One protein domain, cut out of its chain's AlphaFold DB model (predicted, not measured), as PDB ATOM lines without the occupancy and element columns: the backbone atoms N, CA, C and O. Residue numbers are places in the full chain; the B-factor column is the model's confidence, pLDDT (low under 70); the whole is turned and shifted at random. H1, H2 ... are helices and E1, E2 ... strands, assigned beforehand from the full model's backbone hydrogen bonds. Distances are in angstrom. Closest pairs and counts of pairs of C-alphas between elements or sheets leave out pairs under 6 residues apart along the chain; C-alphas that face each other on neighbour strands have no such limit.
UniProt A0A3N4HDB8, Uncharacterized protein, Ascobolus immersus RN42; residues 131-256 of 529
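Overview. This is residues 131 to 256 of the 529 residues of an uncharacterized protein of Ascobolus immersus RN42 (UniProt A0A3N4HDB8). Helices H1, H2 and H3 gather at crossed angles round the short helix H6, while H7 folds back side by side with H6 and its last residues, 251 to 256, stick out. The longest helix, H3, runs from this cluster to a small hairpin of two strands, E1 and E2, which packs on its later part. The printed part has 126 residues, with seven named helices and two named strands in the order H1 H2 H3 E1 E2 H4 H5 H6 H7; the sheet, E1 - E2, is antiparallel and the class is mostly helix. It is compact, with a radius of gyration of the C-alphas of 15.5 A and spans of 47 by 35 by 23 A.

Arrangement. E1, residues 181 to 183, and E2, residues 189 to 191, are a hairpin of antiparallel neighbour strands; N 182 and O 190 are within hydrogen-bond range at 2.8 A. Residues 189 to 190 of E2 also pair, antiparallel, with residues 200 to 201. The closest C-alphas of E1 and H3, residues 156 to 177, are those of Trp 181 and Leu 170, 6.1 A apart. H4, residues 203 to 207, is close to H3 but not clearly touching, with the C-alphas of Phe 206 and Lys 169 closest at 7.9 A. H3 touches H2, residues 146 to 152, with residues 158 to 162 alone, closest at Ser 158 and Cys 150, whose C-alphas are 5.5 A apart; the two are a helical hairpin at a steep tilt of 40 degrees, opposite ways. H3 touches the hub H6, residues 222 to 231, with residues 161 to 165 alone, the C-alphas of Cys 161 and Tyr 227 being closest at 6.4 A. H7, residues 239 to 256, touches H6 at a shallow tilt of 13 degrees, opposite ways, as a helical hairpin; their closest C-alphas, Leu 246 and Thr 222, are 6.7 A apart. H1, residues 131 to 140, touches H5, residues 213 to 219, with the C-alphas of Leu 139 and Glu 213 closest at 6.6 A. Every O i to N i+4 pair is within hydrogen-bond range in H2, H3, H4, H5, H6 and H7, and 5 of 6 in H1.

Along the chain. H1 begins at C-alpha 131, (50.190, -30.865, 48.816). H3 is 31.4 A long and H7 25.6 A, ending at C-alpha 256, (45.816, -40.116, 63.539).

Size, cuts and confidence. The C-alphas of Asp 196 and Asp 238 are farthest apart, at 49.0 A. The printed part has no cut, and the link from E2 to H4 is long. Residues 131 to 135 and 237 to 256 have pLDDT under 70.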
ATOM      1  N   ASP A 131      50.976 -29.644  48.776       57.12
ATOM      2  CA  ASP A 131      50.190 -30.865  48.816       57.12
ATOM      3  C   ASP A 131      48.710 -30.622  49.192       57.12
ATOM      4  O   ASP A 131      47.791 -31.174  48.578       57.12
ATOM      5  N   ASN A 132      48.433 -29.703  50.127       65.19
ATOM      6  CA  ASN A 132      47.063 -29.316  50.492       65.19
ATOM      7  C   ASN A 132      46.370 -28.517  49.383       65.19
ATOM      8  O   ASN A 132      45.157 -28.636  49.198       65.19
ATOM      9  N   ARG A 133      47.124 -27.735  48.606       66.44
ATOM     10  CA  ARG A 133      46.569 -26.897  47.536       66.44
ATOM     11  C   ARG A 133      45.974 -27.729  46.399       66.44
ATOM     12  O   ARG A 133      44.949 -27.359  45.831       66.44
ATOM     13  N   ILE A 134      46.583 -28.867  46.079       65.38
ATOM     14  CA  ILE A 134      46.125 -29.776  45.020       65.38
ATOM     15  C   ILE A 134      44.845 -30.514  45.425       65.38
ATOM     16  O   ILE A 134      43.895 -30.601  44.642       65.38
ATOM     17  N   LEU A 135      44.783 -30.988  46.670       68.19
ATOM     18  CA  LEU A 135      43.565 -31.566  47.241       68.19
ATOM     19  C   LEU A 135      42.431 -30.543  47.269       68.19
ATOM     20  O   LEU A 135      41.306 -30.862  46.894       68.19
ATOM     21  N   GLN A 136      42.735 -29.298  47.623       73.50
ATOM     22  CA  GLN A 136      41.764 -28.211  47.610       73.50
ATOM     23  C   GLN A 136      41.236 -27.929  46.192       73.50
ATOM     24  O   GLN A 136      40.033 -27.775  46.009       73.50
ATOM     25  N   ILE A 137      42.093 -27.961  45.162       73.62
ATOM     26  CA  ILE A 137      41.668 -27.833  43.755       73.62
ATOM     27  C   ILE A 137      40.702 -28.961  43.365       73.62
ATOM     28  O   ILE A 137      39.673 -28.696  42.738       73.62
ATOM     29  N   LEU A 138      41.003 -30.205  43.752       75.00
ATOM     30  CA  LEU A 138      40.151 -31.371  43.495       75.00
ATOM     31  C   LEU A 138      38.802 -31.292  44.217       75.00
ATOM     32  O   LEU A 138      37.767 -31.681  43.670       75.00
ATOM     33  N   LEU A 139      38.799 -30.767  45.437       75.81
ATOM     34  CA  LEU A 139      37.610 -30.662  46.276       75.81
ATOM     35  C   LEU A 139      36.717 -29.477  45.891       75.81
ATOM     36  O   LEU A 139      35.500 -29.571  46.031       75.81
ATOM     37  N   GLN A 140      37.285 -28.438  45.281       78.38
ATOM     38  CA  GLN A 140      36.532 -27.341  44.670       78.38
ATOM     39  C   GLN A 140      35.856 -27.733  43.347       78.38
ATOM     40  O   GLN A 140      34.927 -27.052  42.905       78.38
ATOM     41  N   GLN A 141      36.278 -28.824  42.693       83.50
ATOM     42  CA  GLN A 141      35.561 -29.320  41.517       83.50
ATOM     43  C   GLN A 141      34.222 -29.949  41.928       83.50
ATOM     44  O   GLN A 141      34.155 -30.637  42.956       83.50
ATOM     45  N   PRO A 142      33.150 -29.771  41.129       86.00
ATOM     46  CA  PRO A 142      31.925 -30.541  41.321       86.00
ATOM     47  C   PRO A 142      32.232 -32.036  41.190       86.00
ATOM     48  O   PRO A 142      33.199 -32.410  40.532       86.00
ATOM     49  N   LEU A 143      31.409 -32.895  41.790       89.62
ATOM     50  CA  LEU A 143      31.551 -34.338  41.589       89.62
ATOM     51  C   LEU A 143      31.337 -34.685  40.104       89.62
ATOM     52  O   LEU A 143      30.471 -34.082  39.458       89.62
ATOM     53  N   PRO A 144      32.100 -35.642  39.551       90.88
ATOM     54  CA  PRO A 144      32.013 -35.980  38.142       90.88
ATOM     55  C   PRO A 144      30.677 -36.641  37.824       90.88
ATOM     56  O   PRO A 144      30.087 -37.358  38.634       90.88
ATOM     57  N   THR A 145      30.203 -36.391  36.610       89.81
ATOM     58  CA  THR A 145      29.038 -37.080  36.051       89.81
ATOM     59  C   THR A 145      29.416 -38.480  35.574       89.81
ATOM     60  O   THR A 145      30.554 -38.703  35.168       89.81
ATOM     61  N   ASP A 146      28.451 -39.402  35.519       86.94
ATOM     62  CA  ASP A 146      28.662 -40.768  35.012       86.94
ATOM     63  C   ASP A 146      29.344 -40.787  33.633       86.94
ATOM     64  O   ASP A 146      30.181 -41.645  33.366       86.94
ATOM     65  N   ALA A 147      29.015 -39.820  32.767       87.75
ATOM     66  CA  ALA A 147      29.642 -39.670  31.457       87.75
ATOM     67  C   ALA A 147      31.133 -39.326  31.577       87.75
ATOM     68  O   ALA A 147      31.956 -40.010  30.986       87.75
ATOM     69  N   GLN A 148      31.489 -38.340  32.409       90.25
ATOM     70  CA  GLN A 148      32.890 -37.975  32.658       90.25
ATOM     71  C   GLN A 148      33.691 -39.132  33.263       90.25
ATOM     72  O   GLN A 148      34.853 -39.310  32.915       90.25
ATOM     73  N   ILE A 149      33.072 -39.930  34.136       91.69
ATOM     74  CA  ILE A 149      33.709 -41.119  34.714       91.69
ATOM     75  C   ILE A 149      33.979 -42.159  33.619       91.69
ATOM     76  O   ILE A 149      35.084 -42.683  33.539       91.69
ATOM     77  N   CYS A 150      32.994 -42.448  32.763       89.62
ATOM     78  CA  CYS A 150      33.148 -43.423  31.678       89.62
ATOM     79  C   CYS A 150      34.109 -42.958  30.572       89.62
ATOM     80  O   CYS A 150      34.702 -43.798  29.903       89.62
ATOM     81  N   ASP A 151      34.227 -41.647  30.357       91.06
ATOM     82  CA  ASP A 151      35.128 -41.073  29.356       91.06
ATOM     83  C   ASP A 151      36.591 -41.090  29.833       91.06
ATOM     84  O   ASP A 151      37.496 -41.260  29.018       91.06
ATOM     85  N   ALA A 152      36.825 -40.918  31.139       87.88
ATOM     86  CA  ALA A 152      38.169 -40.855  31.716       87.88
ATOM     87  C   ALA A 152      38.699 -42.206  32.225       87.88
ATOM     88  O   ALA A 152      39.912 -42.410  32.259       87.88
ATOM     89  N   LEU A 153      37.820 -43.124  32.638       89.75
ATOM     90  CA  LEU A 153      38.183 -44.423  33.209       89.75
ATOM     91  C   LEU A 153      37.617 -45.565  32.360       89.75
ATOM     92  O   LEU A 153      36.460 -45.538  31.942       89.75
ATOM     93  N   GLU A 154      38.403 -46.622  32.152       88.12
ATOM     94  CA  GLU A 154      37.986 -47.766  31.337       88.12
ATOM     95  C   GLU A 154      37.513 -48.957  32.184       88.12
ATOM     96  O   GLU A 154      38.043 -49.269  33.247       88.12
ATOM     97  N   GLY A 155      36.509 -49.678  31.674       88.56
ATOM     98  CA  GLY A 155      36.171 -51.024  32.142       88.56
ATOM     99  C   GLY A 155      35.729 -51.114  33.606       88.56
ATOM    100  O   GLY A 155      34.627 -50.694  33.955       88.56
ATOM    101  N   GLU A 156      36.545 -51.773  34.425       88.44
ATOM    102  CA  GLU A 156      36.247 -52.062  35.833       88.44
ATOM    103  C   GLU A 156      36.448 -50.829  36.724       88.44
ATOM    104  O   GLU A 156      35.641 -50.608  37.625       88.44
ATOM    105  N   ASP A 157      37.414 -49.967  36.394       86.00
ATOM    106  CA  ASP A 157      37.738 -48.762  37.166       86.00
ATOM    107  C   ASP A 157      36.617 -47.720  37.118       86.00
ATOM    108  O   ASP A 157      36.281 -47.112  38.133       86.00
ATOM    109  N   SER A 158      35.961 -47.551  35.963       89.69
ATOM    110  CA  SER A 158      34.792 -46.661  35.868       89.69
ATOM    111  C   SER A 158      33.633 -47.151  36.733       89.69
ATOM    112  O   SER A 158      32.949 -46.348  37.372       89.69
ATOM    113  N   ARG A 159      33.414 -48.472  36.789       89.31
ATOM    114  CA  ARG A 159      32.364 -49.072  37.616       89.31
ATOM    115  C   ARG A 159      32.684 -48.950  39.101       89.31
ATOM    116  O   ARG A 159      31.792 -48.568  39.851       89.31
ATOM    117  N   ASP A 160      33.919 -49.228  39.505       91.12
ATOM    118  CA  ASP A 160      34.326 -49.095  40.906       91.12
ATOM    119  C   ASP A 160      34.261 -47.630  41.369       91.12
ATOM    120  O   ASP A 160      33.719 -47.337  42.436       91.12
ATOM    121  N   CYS A 161      34.691 -46.685  40.525       93.00
ATOM    122  CA  CYS A 161      34.554 -45.254  40.795       93.00
ATOM    123  C   CYS A 161      33.085 -44.833  40.972       93.00
ATOM    124  O   CYS A 161      32.772 -44.115  41.924       93.00
ATOM    125  N   MET A 162      32.175 -45.270  40.090       92.44
ATOM    126  CA  MET A 162      30.739 -44.976  40.220       92.44
ATOM    127  C   MET A 162      30.157 -45.559  41.514       92.44
ATOM    128  O   MET A 162      29.505 -44.839  42.269       92.44
ATOM    129  N   ASP A 163      30.447 -46.826  41.822       91.69
ATOM    130  CA  ASP A 163      29.954 -47.489  43.034       91.69
ATOM    131  C   ASP A 163      30.451 -46.789  44.311       91.69
ATOM    132  O   ASP A 163      29.706 -46.650  45.288       91.69
ATOM    133  N   ARG A 164      31.707 -46.330  44.324       94.00
ATOM    134  CA  ARG A 164      32.288 -45.573  45.445       94.00
ATOM    135  C   ARG A 164      31.681 -44.186  45.580       94.00
ATOM    136  O   ARG A 164      31.409 -43.761  46.701       94.00
ATOM    137  N   LEU A 165      31.440 -43.503  44.464       93.94
ATOM    138  CA  LEU A 165      30.789 -42.198  44.458       93.94
ATOM    139  C   LEU A 165      29.351 -42.291  44.987       93.94
ATOM    140  O   LEU A 165      28.939 -41.457  45.793       93.94
ATOM    141  N   ASP A 166      28.614 -43.332  44.598       93.25
ATOM    142  CA  ASP A 166      27.256 -43.588  45.082       93.25
ATOM    143  C   ASP A 166      27.238 -43.907  46.581       93.25
ATOM    144  O   ASP A 166      26.403 -43.375  47.314       93.25
ATOM    145  N   ARG A 167      28.179 -44.724  47.074       93.50
ATOM    146  CA  ARG A 167      28.320 -44.978  48.520       93.50
ATOM    147  C   ARG A 167      28.651 -43.704  49.287       93.50
ATOM    148  O   ARG A 167      28.000 -43.424  50.281       93.50
ATOM    149  N   PHE A 168      29.586 -42.901  48.786       95.00
ATOM    150  CA  PHE A 168      29.947 -41.628  49.403       95.00
ATOM    151  C   PHE A 168      28.746 -40.666  49.490       95.00
ATOM    152  O   PHE A 168      28.514 -40.053  50.532       95.00
ATOM    153  N   LYS A 169      27.930 -40.581  48.429       94.81
ATOM    154  CA  LYS A 169      26.678 -39.803  48.422       94.81
ATOM    155  C   LYS A 169      25.642 -40.350  49.402       94.81
ATOM    156  O   LYS A 169      24.970 -39.570  50.072       94.81
ATOM    157  N   LEU A 170      25.500 -41.671  49.496       94.19
ATOM    158  CA  LEU A 170      24.601 -42.292  50.468       94.19
ATOM    159  C   LEU A 170      25.039 -42.027  51.905       94.19
ATOM    160  O   LEU A 170      24.186 -41.714  52.729       94.19
ATOM    161  N   ASP A 171      26.330 -42.135  52.198       94.44
ATOM    162  CA  ASP A 171      26.867 -41.875  53.532       94.44
ATOM    163  C   ASP A 171      26.636 -40.410  53.921       94.44
ATOM    164  O   ASP A 171      26.189 -40.139  55.034       94.44
ATOM    165  N   PHE A 172      26.821 -39.475  52.982       95.44
ATOM    166  CA  PHE A 172      26.456 -38.072  53.183       95.44
ATOM    167  C   PHE A 172      24.967 -37.899  53.500       95.44
ATOM    168  O   PHE A 172      24.625 -37.269  54.496       95.44
ATOM    169  N   LEU A 173      24.069 -38.500  52.710       93.44
ATOM    170  CA  LEU A 173      22.628 -38.433  52.975       93.44
ATOM    171  C   LEU A 173      22.260 -39.036  54.335       93.44
ATOM    172  O   LEU A 173      21.375 -38.521  55.020       93.44
ATOM    173  N   GLN A 174      22.913 -40.129  54.733       93.75
ATOM    174  CA  GLN A 174      22.708 -40.746  56.042       93.75
ATOM    175  C   GLN A 174      23.166 -39.826  57.171       93.75
ATOM    176  O   GLN A 174      22.453 -39.689  58.162       93.75
ATOM    177  N   HIS A 175      24.313 -39.175  57.002       93.19
ATOM    178  CA  HIS A 175      24.844 -38.221  57.964       93.19
ATOM    179  C   HIS A 175      23.955 -36.972  58.087       93.19
ATOM    180  O   HIS A 175      23.602 -36.581  59.196       93.19
ATOM    181  N   ASP A 176      23.551 -36.377  56.963       93.44
ATOM    182  CA  ASP A 176      22.770 -35.134  56.920       93.44
ATOM    183  C   ASP A 176      21.332 -35.328  57.423       93.44
ATOM    184  O   ASP A 176      20.811 -34.560  58.230       93.44
ATOM    185  N   THR A 177      20.683 -36.413  56.998       91.12
ATOM    186  CA  THR A 177      19.258 -36.622  57.293       91.12
ATOM    187  C   THR A 177      18.997 -37.542  58.486       91.12
ATOM    188  O   THR A 177      17.852 -37.660  58.919       91.12
ATOM    189  N   SER A 178      20.025 -38.223  59.007       90.31
ATOM    190  CA  SER A 178      19.912 -39.280  60.030       90.31
ATOM    191  C   SER A 178      19.028 -40.478  59.636       90.31
ATOM    192  O   SER A 178      18.710 -41.320  60.478       90.31
ATOM    193  N   TYR A 179      18.626 -40.592  58.365       90.81
ATOM    194  CA  TYR A 179      17.892 -41.748  57.854       90.81
ATOM    195  C   TYR A 179      18.826 -42.738  57.186       90.81
ATOM    196  O   TYR A 179      19.816 -42.372  56.564       90.81
ATOM    197  N   ARG A 180      18.462 -44.018  57.223       90.75
ATOM    198  CA  ARG A 180      19.167 -45.037  56.451       90.75
ATOM    199  C   ARG A 180      18.739 -44.973  54.988       90.75
ATOM    200  O   ARG A 180      17.578 -45.243  54.684       90.75
ATOM    201  N   TRP A 181      19.673 -44.661  54.093       94.31
ATOM    202  CA  TRP A 181      19.448 -44.605  52.646       94.31
ATOM    203  C   TRP A 181      20.000 -45.840  51.933       94.31
ATOM    204  O   TRP A 181      21.009 -46.414  52.339       94.31
ATOM    205  N   VAL A 182      19.339 -46.241  50.848       93.06
ATOM    206  CA  VAL A 182      19.729 -47.360  49.985       93.06
ATOM    207  C   VAL A 182      19.610 -46.973  48.510       93.06
ATOM    208  O   VAL A 182      18.683 -46.260  48.125       93.06
ATOM    209  N   VAL A 183      20.525 -47.472  47.669       91.19
ATOM    210  CA  VAL A 183      20.436 -47.296  46.208       91.19
ATOM    211  C   VAL A 183      19.258 -48.106  45.665       91.19
ATOM    212  O   VAL A 183      19.111 -49.301  45.953       91.19
ATOM    213  N   THR A 184      18.414 -47.473  44.859       91.06
ATOM    214  CA  THR A 184      17.268 -48.110  44.206       91.06
ATOM    215  C   THR A 184      17.658 -48.744  42.866       91.06
ATOM    216  O   THR A 184      18.708 -48.471  42.292       91.06
ATOM    217  N   ARG A 185      16.808 -49.628  42.320       86.69
ATOM    218  CA  ARG A 185      17.104 -50.359  41.063       86.69
ATOM    219  C   ARG A 185      17.285 -49.460  39.835       86.69
ATOM    220  O   ARG A 185      17.908 -49.879  38.867       86.69
ATOM    221  N   ASP A 186      16.697 -48.273  39.855       87.25
ATOM    222  CA  ASP A 186      16.828 -47.231  38.837       87.25
ATOM    223  C   ASP A 186      18.115 -46.394  38.988       87.25
ATOM    224  O   ASP A 186      18.377 -45.550  38.134       87.25
ATOM    225  N   GLY A 187      18.937 -46.652  40.014       84.81
ATOM    226  CA  GLY A 187      20.153 -45.888  40.323       84.81
ATOM    227  C   GLY A 187      19.883 -44.571  41.057       84.81
ATOM    228  O   GLY A 187      20.740 -43.698  41.066       84.81
ATOM    229  N   GLY A 188      18.677 -44.396  41.605       91.62
ATOM    230  CA  GLY A 188      18.367 -43.327  42.555       91.62
ATOM    231  C   GLY A 188      18.637 -43.764  43.994       91.62
ATOM    232  O   GLY A 188      19.274 -44.790  44.239       91.62
ATOM    233  N   ALA A 189      18.096 -43.021  44.954       94.31
ATOM    234  CA  ALA A 189      18.191 -43.356  46.371       94.31
ATOM    235  C   ALA A 189      16.811 -43.351  47.028       94.31
ATOM    236  O   ALA A 189      15.945 -42.543  46.701       94.31
ATOM    237  N   SER A 190      16.580 -44.246  47.979       95.12
ATOM    238  CA  SER A 190      15.397 -44.203  48.838       95.12
ATOM    239  C   SER A 190      15.772 -44.512  50.270       95.12
ATOM    240  O   SER A 190      16.758 -45.206  50.516       95.12
ATOM    241  N   THR A 191      14.970 -44.060  51.223       92.62
ATOM    242  CA  THR A 191      15.115 -44.532  52.599       92.62
ATOM    243  C   THR A 191      14.804 -46.028  52.688       92.62
ATOM    244  O   THR A 191      14.079 -46.587  51.856       92.62
ATOM    245  N   ASP A 192      15.410 -46.701  53.668       86.62
ATOM    246  CA  ASP A 192      15.214 -48.125  53.935       86.62
ATOM    247  C   ASP A 192      13.704 -48.421  54.051       86.62
ATOM    248  O   ASP A 192      12.990 -47.686  54.735       86.62
ATOM    249  N   PRO A 193      13.174 -49.474  53.397       80.19
ATOM    250  CA  PRO A 193      11.757 -49.830  53.490       80.19
ATOM    251  C   PRO A 193      11.268 -50.105  54.919       80.19
ATOM    252  O   PRO A 193      10.056 -50.083  55.140       80.19
ATOM    253  N   SER A 194      12.181 -50.379  55.857       82.81
ATOM    254  CA  SER A 194      11.891 -50.518  57.289       82.81
ATOM    255  C   SER A 194      11.783 -49.187  58.047       82.81
ATOM    256  O   SER A 194      11.323 -49.187  59.185       82.81
ATOM    257  N   SER A 195      12.174 -48.067  57.434       84.88
ATOM    258  CA  SER A 195      12.031 -46.729  58.006       84.88
ATOM    259  C   SER A 195      10.570 -46.279  57.994       84.88
ATOM    260  O   SER A 195       9.856 -46.453  57.001       84.88
ATOM    261  N   ASP A 196      10.145 -45.619  59.073       84.62
ATOM    262  CA  ASP A 196       8.830 -44.972  59.162       84.62
ATOM    263  C   ASP A 196       8.673 -43.849  58.123       84.62
ATOM    264  O   ASP A 196       7.569 -43.555  57.658       84.62
ATOM    265  N   VAL A 197       9.792 -43.246  57.712       85.62
ATOM    266  CA  VAL A 197       9.838 -42.173  56.719       85.62
ATOM    267  C   VAL A 197      10.271 -42.736  55.370       85.62
ATOM    268  O   VAL A 197      11.358 -43.303  55.242       85.62
ATOM    269  N   LYS A 198       9.429 -42.538  54.347       88.81
ATOM    270  CA  LYS A 198       9.651 -42.989  52.964       88.81
ATOM    271  C   LYS A 198      10.005 -41.813  52.061       88.81
ATOM    272  O   LYS A 198       9.116 -41.196  51.475       88.81
ATOM    273  N   LEU A 199      11.296 -41.520  51.946       91.50
ATOM    274  CA  LEU A 199      11.829 -40.559  50.982       91.50
ATOM    275  C   LEU A 199      12.388 -41.310  49.779       91.50
ATOM    276  O   LEU A 199      12.876 -42.438  49.893       91.50
ATOM    277  N   ARG A 200      12.302 -40.682  48.610       93.12
ATOM    278  CA  ARG A 200      12.856 -41.205  47.367       93.12
ATOM    279  C   ARG A 200      13.391 -40.053  46.536       93.12
ATOM    280  O   ARG A 200      12.709 -39.046  46.396       93.12
ATOM    281  N   MET A 201      14.569 -40.266  45.976       94.19
ATOM    282  CA  MET A 201      15.226 -39.421  44.995       94.19
ATOM    283  C   MET A 201      15.399 -40.237  43.722       94.19
ATOM    284  O   MET A 201      15.787 -41.411  43.772       94.19
ATOM    285  N   ASP A 202      15.081 -39.644  42.579       93.44
ATOM    286  CA  ASP A 202      15.375 -40.284  41.301       93.44
ATOM    287  C   ASP A 202      16.892 -40.272  41.007       93.44
ATOM    288  O   ASP A 202      17.689 -39.668  41.727       93.44
ATOM    289  N   ARG A 203      17.327 -40.972  39.952       90.62
ATOM    290  CA  ARG A 203      18.755 -41.029  39.592       90.62
ATOM    291  C   ARG A 203      19.342 -39.653  39.274       90.62
ATOM    292  O   ARG A 203      20.521 -39.433  39.525       90.62
ATOM    293  N   LYS A 204      18.560 -38.734  38.701       88.88
ATOM    294  CA  LYS A 204      19.060 -37.404  38.330       88.88
ATOM    295  C   LYS A 204      19.245 -36.542  39.572       88.88
ATOM    296  O   LYS A 204      20.293 -35.922  39.709       88.88
ATOM    297  N   GLU A 205      18.270 -36.564  40.472       90.94
ATOM    298  CA  GLU A 205      18.309 -35.906  41.774       90.94
ATOM    299  C   GLU A 205      19.486 -36.427  42.596       90.94
ATOM    300  O   GLU A 205      20.310 -35.630  43.038       90.94
ATOM    301  N   PHE A 206      19.632 -37.753  42.699       91.62
ATOM    302  CA  PHE A 206      20.737 -38.400  43.408       91.62
ATOM    303  C   PHE A 206      22.106 -38.062  42.793       91.62
ATOM    304  O   PHE A 206      23.061 -37.736  43.502       91.62
ATOM    305  N   ALA A 207      22.207 -38.052  41.460       86.62
ATOM    306  CA  ALA A 207      23.428 -37.647  40.774       86.62
ATOM    307  C   ALA A 207      23.797 -36.180  41.058       86.62
ATOM    308  O   ALA A 207      24.983 -35.880  41.183       86.62
ATOM    309  N   SER A 208      22.797 -35.304  41.200       88.00
ATOM    310  CA  SER A 208      22.951 -33.857  41.400       88.00
ATOM    311  C   SER A 208      23.095 -33.397  42.855       88.00
ATOM    312  O   SER A 208      23.102 -32.191  43.097       88.00
ATOM    313  N   ILE A 209      23.196 -34.319  43.819       91.69
ATOM    314  CA  ILE A 209      23.355 -33.964  45.235       91.69
ATOM    315  C   ILE A 209      24.591 -33.083  45.418       91.69
ATOM    316  O   ILE A 209      25.703 -33.448  45.025       91.69
ATOM    317  N   HIS A 210      24.376 -31.928  46.044       90.75
ATOM    318  CA  HIS A 210      25.454 -31.080  46.520       90.75
ATOM    319  C   HIS A 210      25.965 -31.639  47.846       90.75
ATOM    320  O   HIS A 210      25.176 -31.860  48.760       90.75
ATOM    321  N   ILE A 211      27.269 -31.901  47.919       91.88
ATOM    322  CA  ILE A 211      27.941 -32.361  49.134       91.88
ATOM    323  C   ILE A 211      28.889 -31.257  49.567       91.88
ATOM    324  O   ILE A 211      29.759 -30.863  48.781       91.88
ATOM    325  N   ASP A 212      28.723 -30.806  50.807       89.31
ATOM    326  CA  ASP A 212      29.521 -29.732  51.388       89.31
ATOM    327  C   ASP A 212      31.017 -30.068  51.376       89.31
ATOM    328  O   ASP A 212      31.430 -31.216  51.580       89.31
ATOM    329  N   GLU A 213      31.844 -29.049  51.140       84.00
ATOM    330  CA  GLU A 213      33.301 -29.187  51.028       84.00
ATOM    331  C   GLU A 213      33.914 -29.785  52.301       84.00
ATOM    332  O   GLU A 213      34.724 -30.711  52.217       84.00
ATOM    333  N   ASP A 214      33.434 -29.358  53.472       83.88
ATOM    334  CA  ASP A 214      33.871 -29.868  54.776       83.88
ATOM    335  C   ASP A 214      33.632 -31.379  54.909       83.88
ATOM    336  O   ASP A 214      34.492 -32.126  55.389       83.88
ATOM    337  N   TYR A 215      32.485 -31.865  54.424       88.50
ATOM    338  CA  TYR A 215      32.171 -33.290  54.456       88.50
ATOM    339  C   TYR A 215      33.059 -34.080  53.490       88.50
ATOM    340  O   TYR A 215      33.512 -35.181  53.820       88.50
ATOM    341  N   ARG A 216      33.337 -33.520  52.306       88.25
ATOM    342  CA  ARG A 216      34.252 -34.122  51.326       88.25
ATOM    343  C   ARG A 216      35.668 -34.230  51.881       88.25
ATOM    344  O   ARG A 216      36.261 -35.301  51.777       88.25
ATOM    345  N   LEU A 217      36.177 -33.179  52.519       82.31
ATOM    346  CA  LEU A 217      37.490 -33.174  53.170       82.31
ATOM    347  C   LEU A 217      37.602 -34.264  54.244       82.31
ATOM    348  O   LEU A 217      38.577 -35.017  54.277       82.31
ATOM    349  N   ALA A 218      36.591 -34.380  55.105       82.56
ATOM    350  CA  ALA A 218      36.635 -35.310  56.226       82.56
ATOM    351  C   ALA A 218      36.471 -36.779  55.796       82.56
ATOM    352  O   ALA A 218      37.217 -37.644  56.263       82.56
ATOM    353  N   ASN A 219      35.526 -37.067  54.894       87.31
ATOM    354  CA  ASN A 219      35.002 -38.425  54.704       87.31
ATOM    355  C   ASN A 219      35.358 -39.076  53.361       87.31
ATOM    356  O   ASN A 219      35.052 -40.250  53.152       87.31
ATOM    357  N   MET A 220      35.997 -38.363  52.429       87.44
ATOM    358  CA  MET A 220      36.332 -38.956  51.133       87.44
ATOM    359  C   MET A 220      37.468 -39.984  51.274       87.44
ATOM    360  O   MET A 220      38.513 -39.725  51.885       87.44
ATOM    361  N   SER A 221      37.257 -41.186  50.730       86.81
ATOM    362  CA  SER A 221      38.267 -42.253  50.706       86.81
ATOM    363  C   SER A 221      39.426 -41.886  49.777       86.81
ATOM    364  O   SER A 221      39.185 -41.292  48.727       86.81
ATOM    365  N   THR A 222      40.649 -42.302  50.107       83.44
ATOM    366  CA  THR A 222      41.851 -42.068  49.282       83.44
ATOM    367  C   THR A 222      41.701 -42.617  47.864       83.44
ATOM    368  O   THR A 222      42.073 -41.948  46.906       83.44
ATOM    369  N   GLU A 223      41.064 -43.778  47.714       85.56
ATOM    370  CA  GLU A 223      40.788 -44.405  46.414       85.56
ATOM    371  C   GLU A 223      39.850 -43.545  45.552       85.56
ATOM    372  O   GLU A 223      40.118 -43.315  44.377       85.56
ATOM    373  N   LEU A 224      38.779 -42.996  46.141       89.12
ATOM    374  CA  LEU A 224      37.890 -42.074  45.428       89.12
ATOM    375  C   LEU A 224      38.621 -40.785  45.032       89.12
ATOM    376  O   LEU A 224      38.442 -40.319  43.914       89.12
ATOM    377  N   ILE A 225      39.478 -40.236  45.899       86.88
ATOM    378  CA  ILE A 225      40.287 -39.052  45.560       86.88
ATOM    379  C   ILE A 225      41.249 -39.367  44.403       86.88
ATOM    380  O   ILE A 225      41.386 -38.544  43.503       86.88
ATOM    381  N   SER A 226      41.860 -40.555  44.377       85.56
ATOM    382  CA  SER A 226      42.712 -41.003  43.267       85.56
ATOM    383  C   SER A 226      41.938 -41.074  41.945       85.56
ATOM    384  O   SER A 226      42.379 -40.497  40.954       85.56
ATOM    385  N   TYR A 227      40.734 -41.656  41.938       89.12
ATOM    386  CA  TYR A 227      39.883 -41.645  40.743       89.12
ATOM    387  C   TYR A 227      39.502 -40.226  40.305       89.12
ATOM    388  O   TYR A 227      39.543 -39.919  39.114       89.12
ATOM    389  N   LEU A 228      39.167 -39.335  41.246       88.50
ATOM    390  CA  LEU A 228      38.876 -37.932  40.932       88.50
ATOM    391  C   LEU A 228      40.097 -37.211  40.352       88.50
ATOM    392  O   LEU A 228      39.940 -36.423  39.421       88.50
ATOM    393  N   ALA A 229      41.295 -37.497  40.861       85.69
ATOM    394  CA  ALA A 229      42.543 -36.988  40.308       85.69
ATOM    395  C   ALA A 229      42.720 -37.417  38.855       85.69
ATOM    396  O   ALA A 229      43.042 -36.581  38.016       85.69
ATOM    397  N   THR A 230      42.466 -38.689  38.537       86.56
ATOM    398  CA  THR A 230      42.535 -39.194  37.160       86.56
ATOM    399  C   THR A 230      41.482 -38.546  36.264       86.56
ATOM    400  O   THR A 230      41.800 -38.121  35.161       86.56
ATOM    401  N   ILE A 231      40.238 -38.405  36.734       88.94
ATOM    402  CA  ILE A 231      39.151 -37.794  35.949       88.94
ATOM    403  C   ILE A 231      39.414 -36.307  35.677       88.94
ATOM    404  O   ILE A 231      39.058 -35.787  34.619       88.94
ATOM    405  N   TYR A 232      40.025 -35.605  36.632       88.31
ATOM    406  CA  TYR A 232      40.357 -34.188  36.515       88.31
ATOM    407  C   TYR A 232      41.829 -33.935  36.194       88.31
ATOM    408  O   TYR A 232      42.283 -32.808  36.383       88.31
ATOM    409  N   SER A 233      42.557 -34.923  35.665       84.88
ATOM    410  CA  SER A 233      43.990 -34.798  35.366       84.88
ATOM    411  C   SER A 233      44.286 -33.599  34.473       84.88
ATOM    412  O   SER A 233      45.235 -32.866  34.711       84.88
ATOM    413  N   ASP A 234      43.411 -33.329  33.505       79.12
ATOM    414  CA  ASP A 234      43.556 -32.225  32.549       79.12
ATOM    415  C   ASP A 234      43.419 -30.837  33.192       79.12
ATOM    416  O   ASP A 234      43.732 -29.819  32.574       79.12
ATOM    417  N   LYS A 235      42.908 -30.779  34.425       78.06
ATOM    418  CA  LYS A 235      42.770 -29.557  35.224       78.06
ATOM    419  C   LYS A 235      43.853 -29.430  36.296       78.06
ATOM    420  O   LYS A 235      43.840 -28.449  37.038       78.06
ATOM    421  N   ILE A 236      44.736 -30.422  36.413       74.75
ATOM    422  CA  ILE A 236      45.793 -30.473  37.414       74.75
ATOM    423  C   ILE A 236      47.132 -30.370  36.690       74.75
ATOM    424  O   ILE A 236      47.549 -31.289  35.993       74.75
ATOM    425  N   ASP A 237      47.826 -29.252  36.888       69.50
ATOM    426  CA  ASP A 237      49.095 -28.986  36.201       69.50
ATOM    427  C   ASP A 237      50.244 -29.908  36.672       69.50
ATOM    428  O   ASP A 237      51.210 -30.104  35.936       69.50
ATOM    429  N   ASP A 238      50.143 -30.493  37.874       69.56
ATOM    430  CA  ASP A 238      51.155 -31.388  38.458       69.56
ATOM    431  C   ASP A 238      50.523 -32.631  39.114       69.56
ATOM    432  O   ASP A 238      50.260 -32.684  40.316       69.56
ATOM    433  N   PHE A 239      50.249 -33.652  38.298       65.00
ATOM    434  CA  PHE A 239      49.651 -34.913  38.752       65.00
ATOM    435  C   PHE A 239      50.560 -35.702  39.711       65.00
ATOM    436  O   PHE A 239      50.069 -36.374  40.618       65.00
ATOM    437  N   ALA A 240      51.885 -35.594  39.559       65.56
ATOM    438  CA  ALA A 240      52.842 -36.298  40.413       65.56
ATOM    439  C   ALA A 240      52.800 -35.780  41.858       65.56
ATOM    440  O   ALA A 240      52.934 -36.553  42.809       65.56
ATOM    441  N   ALA A 241      52.546 -34.481  42.030       64.75
ATOM    442  CA  ALA A 241      52.323 -33.892  43.341       64.75
ATOM    443  C   ALA A 241      50.999 -34.364  43.982       64.75
ATOM    444  O   ALA A 241      50.947 -34.531  45.200       64.75
ATOM    445  N   VAL A 242      49.956 -34.690  43.199       65.75
ATOM    446  CA  VAL A 242      48.708 -35.289  43.727       65.75
ATOM    447  C   VAL A 242      48.973 -36.656  44.350       65.75
ATOM    448  O   VAL A 242      48.512 -36.928  45.457       65.75
ATOM    449  N   GLU A 243      49.713 -37.520  43.651       67.12
ATOM    450  CA  GLU A 243      50.043 -38.859  44.148       67.12
ATOM    451  C   GLU A 243      50.876 -38.783  45.433       67.12
ATOM    452  O   GLU A 243      50.576 -39.476  46.403       67.12
ATOM    453  N   ALA A 244      51.860 -37.879  45.490       66.88
ATOM    454  CA  ALA A 244      52.655 -37.645  46.696       66.88
ATOM    455  C   ALA A 244      51.804 -37.135  47.881       66.88
ATOM    456  O   ALA A 244      51.985 -37.590  49.015       66.88
ATOM    457  N   SER A 245      50.835 -36.255  47.608       68.12
ATOM    458  CA  SER A 245      49.900 -35.711  48.606       68.12
ATOM    459  C   SER A 245      48.940 -36.774  49.141       68.12
ATOM    460  O   SER A 245      48.649 -36.819  50.337       68.12
ATOM    461  N   LEU A 246      48.454 -37.662  48.266       67.12
ATOM    462  CA  LEU A 246      47.611 -38.803  48.631       67.12
ATOM    463  C   LEU A 246      48.350 -39.767  49.559       67.12
ATOM    464  O   LEU A 246      47.821 -40.155  50.603       67.12
ATOM    465  N   ASP A 247      49.598 -40.075  49.215       68.44
ATOM    466  CA  ASP A 247      50.511 -40.867  50.035       68.44
ATOM    467  C   ASP A 247      50.729 -40.235  51.419       68.44
ATOM    468  O   ASP A 247      50.771 -40.934  52.438       68.44
ATOM    469  N   HIS A 248      50.865 -38.906  51.473       67.38
ATOM    470  CA  HIS A 248      51.027 -38.166  52.720       67.38
ATOM    471  C   HIS A 248      49.757 -38.207  53.583       67.38
ATOM    472  O   HIS A 248      49.838 -38.547  54.766       67.38
ATOM    473  N   LEU A 249      48.582 -37.954  52.999       65.12
ATOM    474  CA  LEU A 249      47.284 -38.030  53.682       65.12
ATOM    475  C   LEU A 249      46.997 -39.426  54.232       65.12
ATOM    476  O   LEU A 249      46.475 -39.568  55.341       65.12
ATOM    477  N   GLU A 250      47.333 -40.473  53.480       67.38
ATOM    478  CA  GLU A 250      47.143 -41.846  53.934       67.38
ATOM    479  C   GLU A 250      48.054 -42.164  55.127       67.38
ATOM    480  O   GLU A 250      47.608 -42.755  56.117       67.38
ATOM    481  N   ARG A 251      49.313 -41.708  55.089       68.81
ATOM    482  CA  ARG A 251      50.229 -41.799  56.237       68.81
ATOM    483  C   ARG A 251      49.711 -40.993  57.426       68.81
ATOM    484  O   ARG A 251      49.752 -41.496  58.546       68.81
ATOM    485  N   GLN A 252      49.173 -39.795  57.206       66.50
ATOM    486  CA  GLN A 252      48.622 -38.953  58.266       66.50
ATOM    487  C   GLN A 252      47.381 -39.588  58.905       66.50
ATOM    488  O   GLN A 252      47.329 -39.694  60.126       66.50
ATOM    489  N   ARG A 253      46.431 -40.117  58.119       65.06
ATOM    490  CA  ARG A 253      45.264 -40.857  58.642       65.06
ATOM    491  C   ARG A 253      45.679 -42.084  59.452       65.06
ATOM    492  O   ARG A 253      45.120 -42.315  60.524       65.06
ATOM    493  N   LYS A 254      46.687 -42.834  58.990       68.31
ATOM    494  CA  LYS A 254      47.265 -43.967  59.737       68.31
ATOM    495  C   LYS A 254      47.909 -43.523  61.058       68.31
ATOM    496  O   LYS A 254      47.821 -44.236  62.050       68.31
ATOM    497  N   LEU A 255      48.522 -42.340  61.107       64.00
ATOM    498  CA  LEU A 255      49.100 -41.771  62.332       64.00
ATOM    499  C   LEU A 255      48.033 -41.196  63.285       64.00
ATOM    500  O   LEU A 255      48.159 -41.316  64.505       64.00
ATOM    501  N   SER A 256      46.956 -40.612  62.757       52.56
ATOM    502  CA  SER A 256      45.816 -40.116  63.539       52.56
ATOM    503  C   SER A 256      45.012 -41.251  64.182       52.56
ATOM    504  O   SER A 256      44.583 -41.128  65.328       52.56
TER     505      SER A 256